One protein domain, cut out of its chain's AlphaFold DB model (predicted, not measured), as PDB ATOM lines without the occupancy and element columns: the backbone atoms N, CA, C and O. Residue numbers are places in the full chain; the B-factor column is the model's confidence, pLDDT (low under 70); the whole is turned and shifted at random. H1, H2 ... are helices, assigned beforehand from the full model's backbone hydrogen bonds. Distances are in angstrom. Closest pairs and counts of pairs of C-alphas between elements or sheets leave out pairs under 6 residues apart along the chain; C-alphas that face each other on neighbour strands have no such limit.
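AT A GLANCE: This is residues 37 to 92 of the 92 residues of the protein "GH10319" of Drosophila grimshawi (UniProt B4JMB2). Two helices, H1 and H2, meet near their ends in an open L, and from the far end of H2 the chain folds back to a third helix, H3, set near the later part of H1. The unnamed stretch 87 to 92 follows H3 to one end of the longest axis, and the far end of H2 lies toward the other. The printed part has 56 residues with three named helices in the order H1, H2, H3 and no named strand; the class is all helix. It is only just loose, close to compact, with a radius of gyration of the C-alphas of 12.6 A, and elongated, spanning 42 by 25 by 18 A.

HOW THE PARTS SIT: H1, residues 37 to 50, is the longest helix. H3, residues 78 to 86, only just touches H1, with 3 pairs of C-alphas within 8 A, and H1 touches it with residues 45 to 49 alone; the closest C-alphas, of Phe 49 and Lys 84, are 7.0 A apart. H1 and H3 run opposite ways at a steep tilt of 61 degrees. H2, residues 58 to 68, is close to H1 but not clearly touching; their closest C-alphas, of Leu 50 and Tyr 59, are 5.6 A apart. The lines of H1 and H2 are about perpendicular, at 88 degrees. H2 and H3 are apart. In H1, H2 and H3 every O i to N i+4 pair is within hydrogen-bond range.

IN THESE COORDINATES: H1 begins at C-alpha 37, (-16.365, -38.853, -5.439), and is 20.2 A long from first to last C-alpha. H2 measures 15.4 A and ends at C-alpha 68, (-20.004, -13.363, -25.025). H3 measures 11.8 A and ends at C-alpha 86, (-17.179, -44.877, -24.693).

THE WHOLE: The two C-alphas farthest apart, of Glu 69 and Cys 92, are 41.8 A apart. The printed part has no cut, and both links are short. Mean pLDDT of the printed part is 77.4; residues 53 to 56 and 85 to 92 are under 70.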
ATOM      1  N   GLN A  37     -17.527 -38.558  -4.590       70.75
ATOM      2  CA  GLN A  37     -16.365 -38.853  -5.439       70.75
ATOM      3  C   GLN A  37     -16.791 -39.214  -6.863       70.75
ATOM      4  O   GLN A  37     -16.357 -38.556  -7.798       70.75
ATOM      5  N   TYR A  38     -17.750 -40.131  -7.017       76.44
ATOM      6  CA  TYR A  38     -18.291 -40.501  -8.330       76.44
ATOM      7  C   TYR A  38     -18.854 -39.299  -9.110       76.44
ATOM      8  O   TYR A  38     -18.618 -39.154 -10.308       76.44
ATOM      9  N   ILE A  39     -19.566 -38.396  -8.427       81.56
ATOM     10  CA  ILE A  39     -20.088 -37.170  -9.049       81.56
ATOM     11  C   ILE A  39     -18.946 -36.260  -9.519       81.56
ATOM     12  O   ILE A  39     -19.045 -35.678 -10.597       81.56
ATOM     13  N   LYS A  40     -17.870 -36.132  -8.734       82.69
ATOM     14  CA  LYS A  40     -16.700 -35.318  -9.100       82.69
ATOM     15  C   LYS A  40     -15.945 -35.902 -10.288       82.69
ATOM     16  O   LYS A  40     -15.529 -35.140 -11.155       82.69
ATOM     17  N   ASP A  41     -15.814 -37.223 -10.348       81.00
ATOM     18  CA  ASP A  41     -15.136 -37.906 -11.451       81.00
ATOM     19  C   ASP A  41     -15.883 -37.683 -12.769       81.00
ATOM     20  O   ASP A  41     -15.298 -37.207 -13.740       81.00
ATOM     21  N   ILE A  42     -17.205 -37.878 -12.759       81.56
ATOM     22  CA  ILE A  42     -18.057 -37.585 -13.915       81.56
ATOM     23  C   ILE A  42     -17.978 -36.108 -14.309       81.56
ATOM     24  O   ILE A  42     -17.882 -35.782 -15.489       81.56
ATOM     25  N   GLN A  43     -18.035 -35.189 -13.340       84.69
ATOM     26  CA  GLN A  43     -17.924 -33.755 -13.624       84.69
ATOM     27  C   GLN A  43     -16.611 -33.415 -14.322       84.69
ATOM     28  O   GLN A  43     -16.621 -32.600 -15.241       84.69
ATOM     29  N   ARG A  44     -15.505 -34.044 -13.910       85.88
ATOM     30  CA  ARG A  44     -14.209 -33.858 -14.560       85.88
ATOM     31  C   ARG A  44     -14.232 -34.371 -15.997       85.88
ATOM     32  O   ARG A  44     -13.869 -33.617 -16.884       85.88
ATOM     33  N   GLU A  45     -14.764 -35.567 -16.239       82.62
ATOM     34  CA  GLU A  45     -14.899 -36.114 -17.600       82.62
ATOM     35  C   GLU A  45     -15.728 -35.206 -18.526       82.62
ATOM     36  O   GLU A  45     -15.394 -35.030 -19.697       82.62
ATOM     37  N   TYR A  46     -16.791 -34.583 -18.007       85.06
ATOM     38  CA  TYR A  46     -17.572 -33.605 -18.771       85.06
ATOM     39  C   TYR A  46     -16.796 -32.321 -19.076       85.06
ATOM     40  O   TYR A  46     -17.016 -31.731 -20.130       85.06
ATOM     41  N   VAL A  47     -15.926 -31.865 -18.172       84.94
ATOM     42  CA  VAL A  47     -15.064 -30.698 -18.412       84.94
ATOM     43  C   VAL A  47     -13.998 -31.035 -19.450       84.94
ATOM     44  O   VAL A  47     -13.840 -30.273 -20.398       84.94
ATOM     45  N   ASP A  48     -13.367 -32.203 -19.336       83.19
ATOM     46  CA  ASP A  48     -12.366 -32.690 -20.292       83.19
ATOM     47  C   ASP A  48     -12.967 -32.874 -21.701       83.19
ATOM     48  O   ASP A  48     -12.292 -32.678 -22.705       83.19
ATOM     49  N   PHE A  49     -14.260 -33.206 -21.806       82.38
ATOM     50  CA  PHE A  49     -14.981 -33.221 -23.085       82.38
ATOM     51  C   PHE A  49     -15.200 -31.818 -23.682       82.38
ATOM     52  O   PHE A  49     -15.249 -31.672 -24.901       82.38
ATOM     53  N   LEU A  50     -15.399 -30.794 -22.848       83.44
ATOM     54  CA  LEU A  50     -15.625 -29.422 -23.315       83.44
ATOM     55  C   LEU A  50     -14.322 -28.726 -23.722       83.44
ATOM     56  O   LEU A  50     -14.350 -27.874 -24.614       83.44
ATOM     57  N   ASP A  51     -13.213 -29.091 -23.082       80.88
ATOM     58  CA  ASP A  51     -11.857 -28.614 -23.370       80.88
ATOM     59  C   ASP A  51     -11.232 -29.421 -24.520       80.88
ATOM     60  O   ASP A  51     -10.197 -30.071 -24.393       80.88
ATOM     61  N   ASP A  52     -11.940 -29.438 -25.651       74.06
ATOM     62  CA  ASP A  52     -11.667 -30.267 -26.830       74.06
ATOM     63  C   ASP A  52     -10.467 -29.769 -27.669       74.06
ATOM     64  O   ASP A  52     -10.521 -29.720 -28.902       74.06
ATOM     65  N   ASP A  53      -9.395 -29.347 -26.995       65.38
ATOM     66  CA  ASP A  53      -8.191 -28.753 -27.589       65.38
ATOM     67  C   ASP A  53      -7.399 -29.757 -28.455       65.38
ATOM     68  O   ASP A  53      -6.673 -29.347 -29.360       65.38
ATOM     69  N   GLU A  54      -7.554 -31.069 -28.222       62.72
ATOM     70  CA  GLU A  54      -6.907 -32.130 -29.016       62.72
ATOM     71  C   GLU A  54      -7.698 -32.562 -30.271       62.72
ATOM     72  O   GLU A  54      -7.106 -33.176 -31.162       62.72
ATOM     73  N   ASP A  55      -8.996 -32.241 -30.380       68.25
ATOM     74  CA  ASP A  55      -9.815 -32.534 -31.568       68.25
ATOM     75  C   ASP A  55     -10.068 -31.251 -32.400       68.25
ATOM     76  O   ASP A  55      -9.143 -30.681 -32.980       68.25
ATOM     77  N   GLN A  56     -11.323 -30.800 -32.545       68.69
ATOM     78  CA  GLN A  56     -11.687 -29.689 -33.441       68.69
ATOM     79  C   GLN A  56     -11.889 -28.352 -32.711       68.69
ATOM     80  O   GLN A  56     -12.163 -27.344 -33.366       68.69
ATOM     81  N   GLY A  57     -11.803 -28.317 -31.374       76.81
ATOM     82  CA  GLY A  57     -11.984 -27.097 -30.576       76.81
ATOM     83  C   GLY A  57     -13.374 -26.450 -30.692       76.81
ATOM     84  O   GLY A  57     -13.561 -25.289 -30.316       76.81
ATOM     85  N   ILE A  58     -14.367 -27.176 -31.221       82.25
ATOM     86  CA  ILE A  58     -15.700 -26.643 -31.551       82.25
ATOM     87  C   ILE A  58     -16.453 -26.231 -30.283       82.25
ATOM     88  O   ILE A  58     -16.987 -25.123 -30.197       82.25
ATOM     89  N   TYR A  59     -16.478 -27.102 -29.272       85.38
ATOM     90  CA  TYR A  59     -17.218 -26.853 -28.036       85.38
ATOM     91  C   TYR A  59     -16.565 -25.765 -27.175       85.38
ATOM     92  O   TYR A  59     -17.281 -24.927 -26.624       85.38
ATOM     93  N   ALA A  60     -15.231 -25.693 -27.144       85.50
ATOM     94  CA  ALA A  60     -14.497 -24.607 -26.493       85.50
ATOM     95  C   ALA A  60     -14.824 -23.237 -27.120       85.50
ATOM     96  O   ALA A  60     -15.023 -22.249 -26.405       85.50
ATOM     97  N   GLY A  61     -14.947 -23.176 -28.452       86.38
ATOM     98  CA  GLY A  61     -15.429 -21.997 -29.177       86.38
ATOM     99  C   GLY A  61     -16.867 -21.630 -28.806       86.38
ATOM    100  O   GLY A  61     -17.129 -20.509 -28.382       86.38
ATOM    101  N   HIS A  62     -17.788 -22.595 -28.846       87.44
ATOM    102  CA  HIS A  62     -19.191 -22.365 -28.493       87.44
ATOM    103  C   HIS A  62     -19.400 -21.915 -27.044       87.44
ATOM    104  O   HIS A  62     -20.306 -21.132 -26.765       87.44
ATOM    105  N   VAL A  63     -18.565 -22.372 -26.108       86.81
ATOM    106  CA  VAL A  63     -18.591 -21.885 -24.723       86.81
ATOM    107  C   VAL A  63     -18.149 -20.421 -24.652       86.81
ATOM    108  O   VAL A  63     -18.787 -19.634 -23.949       86.81
ATOM    109  N   LYS A  64     -17.104 -20.029 -25.394       87.94
ATOM    110  CA  LYS A  64     -16.658 -18.625 -25.489       87.94
ATOM    111  C   LYS A  64     -17.738 -17.732 -26.105       87.94
ATOM    112  O   LYS A  64     -18.005 -16.659 -25.564       87.94
ATOM    113  N   ASP A  65     -18.407 -18.199 -27.154       89.25
ATOM    114  CA  ASP A  65     -19.521 -17.482 -27.782       89.25
ATOM    115  C   ASP A  65     -20.714 -17.360 -26.821       89.25
ATOM    116  O   ASP A  65     -21.260 -16.276 -26.627       89.25
ATOM    117  N   MET A  66     -21.055 -18.438 -26.107       88.31
ATOM    118  CA  MET A  66     -22.100 -18.437 -25.077       88.31
ATOM    119  C   MET A  66     -21.803 -17.429 -23.951       88.31
ATOM    120  O   MET A  66     -22.716 -16.744 -23.480       88.31
ATOM    121  N   LEU A  67     -20.536 -17.313 -23.531       88.38
ATOM    122  CA  LEU A  67     -20.072 -16.317 -22.558       88.38
ATOM    123  C   LEU A  67     -20.218 -14.888 -23.100       88.38
ATOM    124  O   LEU A  67     -20.686 -14.009 -22.369       88.38
ATOM    125  N   ALA A  68     -19.865 -14.660 -24.366       91.06
ATOM    126  CA  ALA A  68     -20.004 -13.363 -25.025       91.06
ATOM    127  C   ALA A  68     -21.479 -12.941 -25.159       91.06
ATOM    128  O   ALA A  68     -21.830 -11.796 -24.866       91.06
ATOM    129  N   GLU A  69     -22.360 -13.880 -25.508       91.88
ATOM    130  CA  GLU A  69     -23.807 -13.669 -25.640       91.88
ATOM    131  C   GLU A  69     -24.552 -13.651 -24.290       91.88
ATOM    132  O   GLU A  69     -25.759 -13.400 -24.247       91.88
ATOM    133  N   LYS A  70     -23.857 -13.904 -23.167       87.25
ATOM    134  CA  LYS A  70     -24.435 -14.088 -21.814       87.25
ATOM    135  C   LYS A  70     -25.537 -15.153 -21.759       87.25
ATOM    136  O   LYS A  70     -26.418 -15.115 -20.891       87.25
ATOM    137  N   SER A  71     -25.487 -16.115 -22.669       83.25
ATOM    138  CA  SER A  71     -26.374 -17.267 -22.655       83.25
ATOM    139  C   SER A  71     -25.906 -18.267 -21.591       83.25
ATOM    140  O   SER A  71     -24.765 -18.249 -21.136       83.25
ATOM    141  N   LYS A  72     -26.821 -19.116 -21.119       84.12
ATOM    142  CA  LYS A  72     -26.551 -20.109 -20.057       84.12
ATOM    143  C   LYS A  72     -26.659 -21.549 -20.543       84.12
ATOM    144  O   LYS A  72     -26.522 -22.473 -19.747       84.12
ATOM    145  N   ARG A  73     -27.004 -21.749 -21.815       88.25
ATOM    146  CA  ARG A  73     -27.281 -23.066 -22.382       88.25
ATOM    147  C   ARG A  73     -26.341 -23.318 -23.550       88.25
ATOM    148  O   ARG A  73     -26.438 -22.636 -24.563       88.25
ATOM    149  N   LEU A  74     -25.519 -24.349 -23.408       86.69
ATOM    150  CA  LEU A  74     -24.739 -24.925 -24.493       86.69
ATOM    151  C   LEU A  74     -25.547 -26.062 -25.126       86.69
ATOM    152  O   LEU A  74     -26.072 -26.923 -24.414       86.69
ATOM    153  N   VAL A  75     -25.679 -26.060 -26.450       85.81
ATOM    154  CA  VAL A  75     -26.273 -27.183 -27.185       85.81
ATOM    155  C   VAL A  75     -25.156 -28.161 -27.517       85.81
ATOM    156  O   VAL A  75     -24.200 -27.800 -28.192       85.81
ATOM    157  N   VAL A  76     -25.278 -29.395 -27.028       84.00
ATOM    158  CA  VAL A  76     -24.276 -30.447 -27.220       84.00
ATOM    159  C   VAL A  76     -24.922 -31.637 -27.910       84.00
ATOM    160  O   VAL A  76     -26.057 -32.013 -27.605       84.00
ATOM    161  N   ASN A  77     -24.193 -32.249 -28.837       86.38
ATOM    162  CA  ASN A  77     -24.624 -33.470 -29.491       86.38
ATOM    163  C   ASN A  77     -24.315 -34.692 -28.611       86.38
ATOM    164  O   ASN A  77     -23.167 -34.978 -28.274       86.38
ATOM    165  N   ILE A  78     -25.350 -35.466 -28.287       83.44
ATOM    166  CA  ILE A  78     -25.235 -36.660 -27.435       83.44
ATOM    167  C   ILE A  78     -24.356 -37.741 -28.088       83.44
ATOM    168  O   ILE A  78     -23.726 -38.532 -27.387       83.44
ATOM    169  N   ASN A  79     -24.292 -37.794 -29.420       83.44
ATOM    170  CA  ASN A  79     -23.455 -38.773 -30.115       83.44
ATOM    171  C   ASN A  79     -21.958 -38.513 -29.901       83.44
ATOM    172  O   ASN A  79     -21.183 -39.464 -29.833       83.44
ATOM    173  N   ASP A  80     -21.561 -37.250 -29.754       80.06
ATOM    174  CA  ASP A  80     -20.166 -36.871 -29.510       80.06
ATOM    175  C   ASP A  80     -19.776 -37.198 -28.070       80.06
ATOM    176  O   ASP A  80     -18.746 -37.827 -27.829       80.06
ATOM    177  N   LEU A  81     -20.686 -36.919 -27.136       78.56
ATOM    178  CA  LEU A  81     -20.523 -37.279 -25.735       78.56
ATOM    179  C   LEU A  81     -20.344 -38.795 -25.548       78.56
ATOM    180  O   LEU A  81     -19.443 -39.245 -24.843       78.56
ATOM    181  N   LYS A  82     -21.166 -39.606 -26.227       76.56
ATOM    182  CA  LYS A  82     -21.050 -41.069 -26.181       76.56
ATOM    183  C   LYS A  82     -19.723 -41.570 -26.731       76.56
ATOM    184  O   LYS A  82     -19.208 -42.540 -26.200       76.56
ATOM    185  N   ARG A  83     -19.175 -40.950 -27.779       74.50
ATOM    186  CA  ARG A  83     -17.894 -41.371 -28.367       74.50
ATOM    187  C   ARG A  83     -16.723 -41.137 -27.411       74.50
ATOM    188  O   ARG A  83     -15.931 -42.054 -27.236       74.50
ATOM    189  N   LYS A  84     -16.668 -39.976 -26.744       72.69
ATOM    190  CA  LYS A  84     -15.602 -39.639 -25.780       72.69
ATOM    191  C   LYS A  84     -15.699 -40.469 -24.492       72.69
ATOM    192  O   LYS A  84     -14.697 -40.977 -24.001       72.69
ATOM    193  N   ILE A  85     -16.917 -40.686 -23.985       68.25
ATOM    194  CA  ILE A  85     -17.140 -41.504 -22.781       68.25
ATOM    195  C   ILE A  85     -17.009 -43.005 -23.092       68.25
ATOM    196  O   ILE A  85     -16.550 -43.766 -22.255       68.25
ATOM    197  N   SER A  86     -17.339 -43.463 -24.304       59.59
ATOM    198  CA  SER A  86     -17.179 -44.877 -24.693       59.59
ATOM    199  C   SER A  86     -15.718 -45.318 -24.820       59.59
ATOM    200  O   SER A  86     -15.470 -46.523 -24.846       59.59
ATOM    201  N   SER A  87     -14.765 -44.389 -24.934       54.50
ATOM    202  CA  SER A  87     -13.333 -44.690 -24.812       54.50
ATOM    203  C   SER A  87     -12.832 -44.661 -23.369       54.50
ATOM    204  O   SER A  87     -11.722 -45.129 -23.118       54.50
ATOM    205  N   ALA A  88     -13.625 -44.147 -22.421       50.66
ATOM    206  CA  ALA A  88     -13.317 -44.326 -21.014       50.66
ATOM    207  C   ALA A  88     -13.449 -45.826 -20.708       50.66
ATOM    208  O   ALA A  88     -14.459 -46.442 -21.074       50.66
ATOM    209  N   PRO A  89     -12.420 -46.455 -20.116       45.72
ATOM    210  CA  PRO A  89     -12.470 -47.872 -19.816       45.72
ATOM    211  C   PRO A  89     -13.708 -48.135 -18.963       45.72
ATOM    212  O   PRO A  89     -13.965 -47.416 -17.999       45.72
ATOM    213  N   SER A  90     -14.478 -49.158 -19.342       48.06
ATOM    214  CA  SER A  90     -15.547 -49.699 -18.512       48.06
ATOM    215  C   SER A  90     -15.013 -49.836 -17.093       48.06
ATOM    216  O   SER A  90     -14.096 -50.625 -16.855       48.06
ATOM    217  N   VAL A  91     -15.536 -49.034 -16.174       45.22
ATOM    218  CA  VAL A  91     -15.215 -49.185 -14.763       45.22
ATOM    219  C   VAL A  91     -15.822 -50.525 -14.349       45.22
ATOM    220  O   VAL A  91     -17.046 -50.678 -14.351       45.22
ATOM    221  N   CYS A  92     -14.952 -51.512 -14.143       34.16
ATOM    222  CA  CYS A  92     -15.265 -52.803 -13.541       34.16
ATOM    223  C   CYS A  92     -15.491 -52.637 -12.036       34.16
ATOM    224  O   CYS A  92     -14.758 -51.823 -11.426       34.16
TER     225      CYS A  92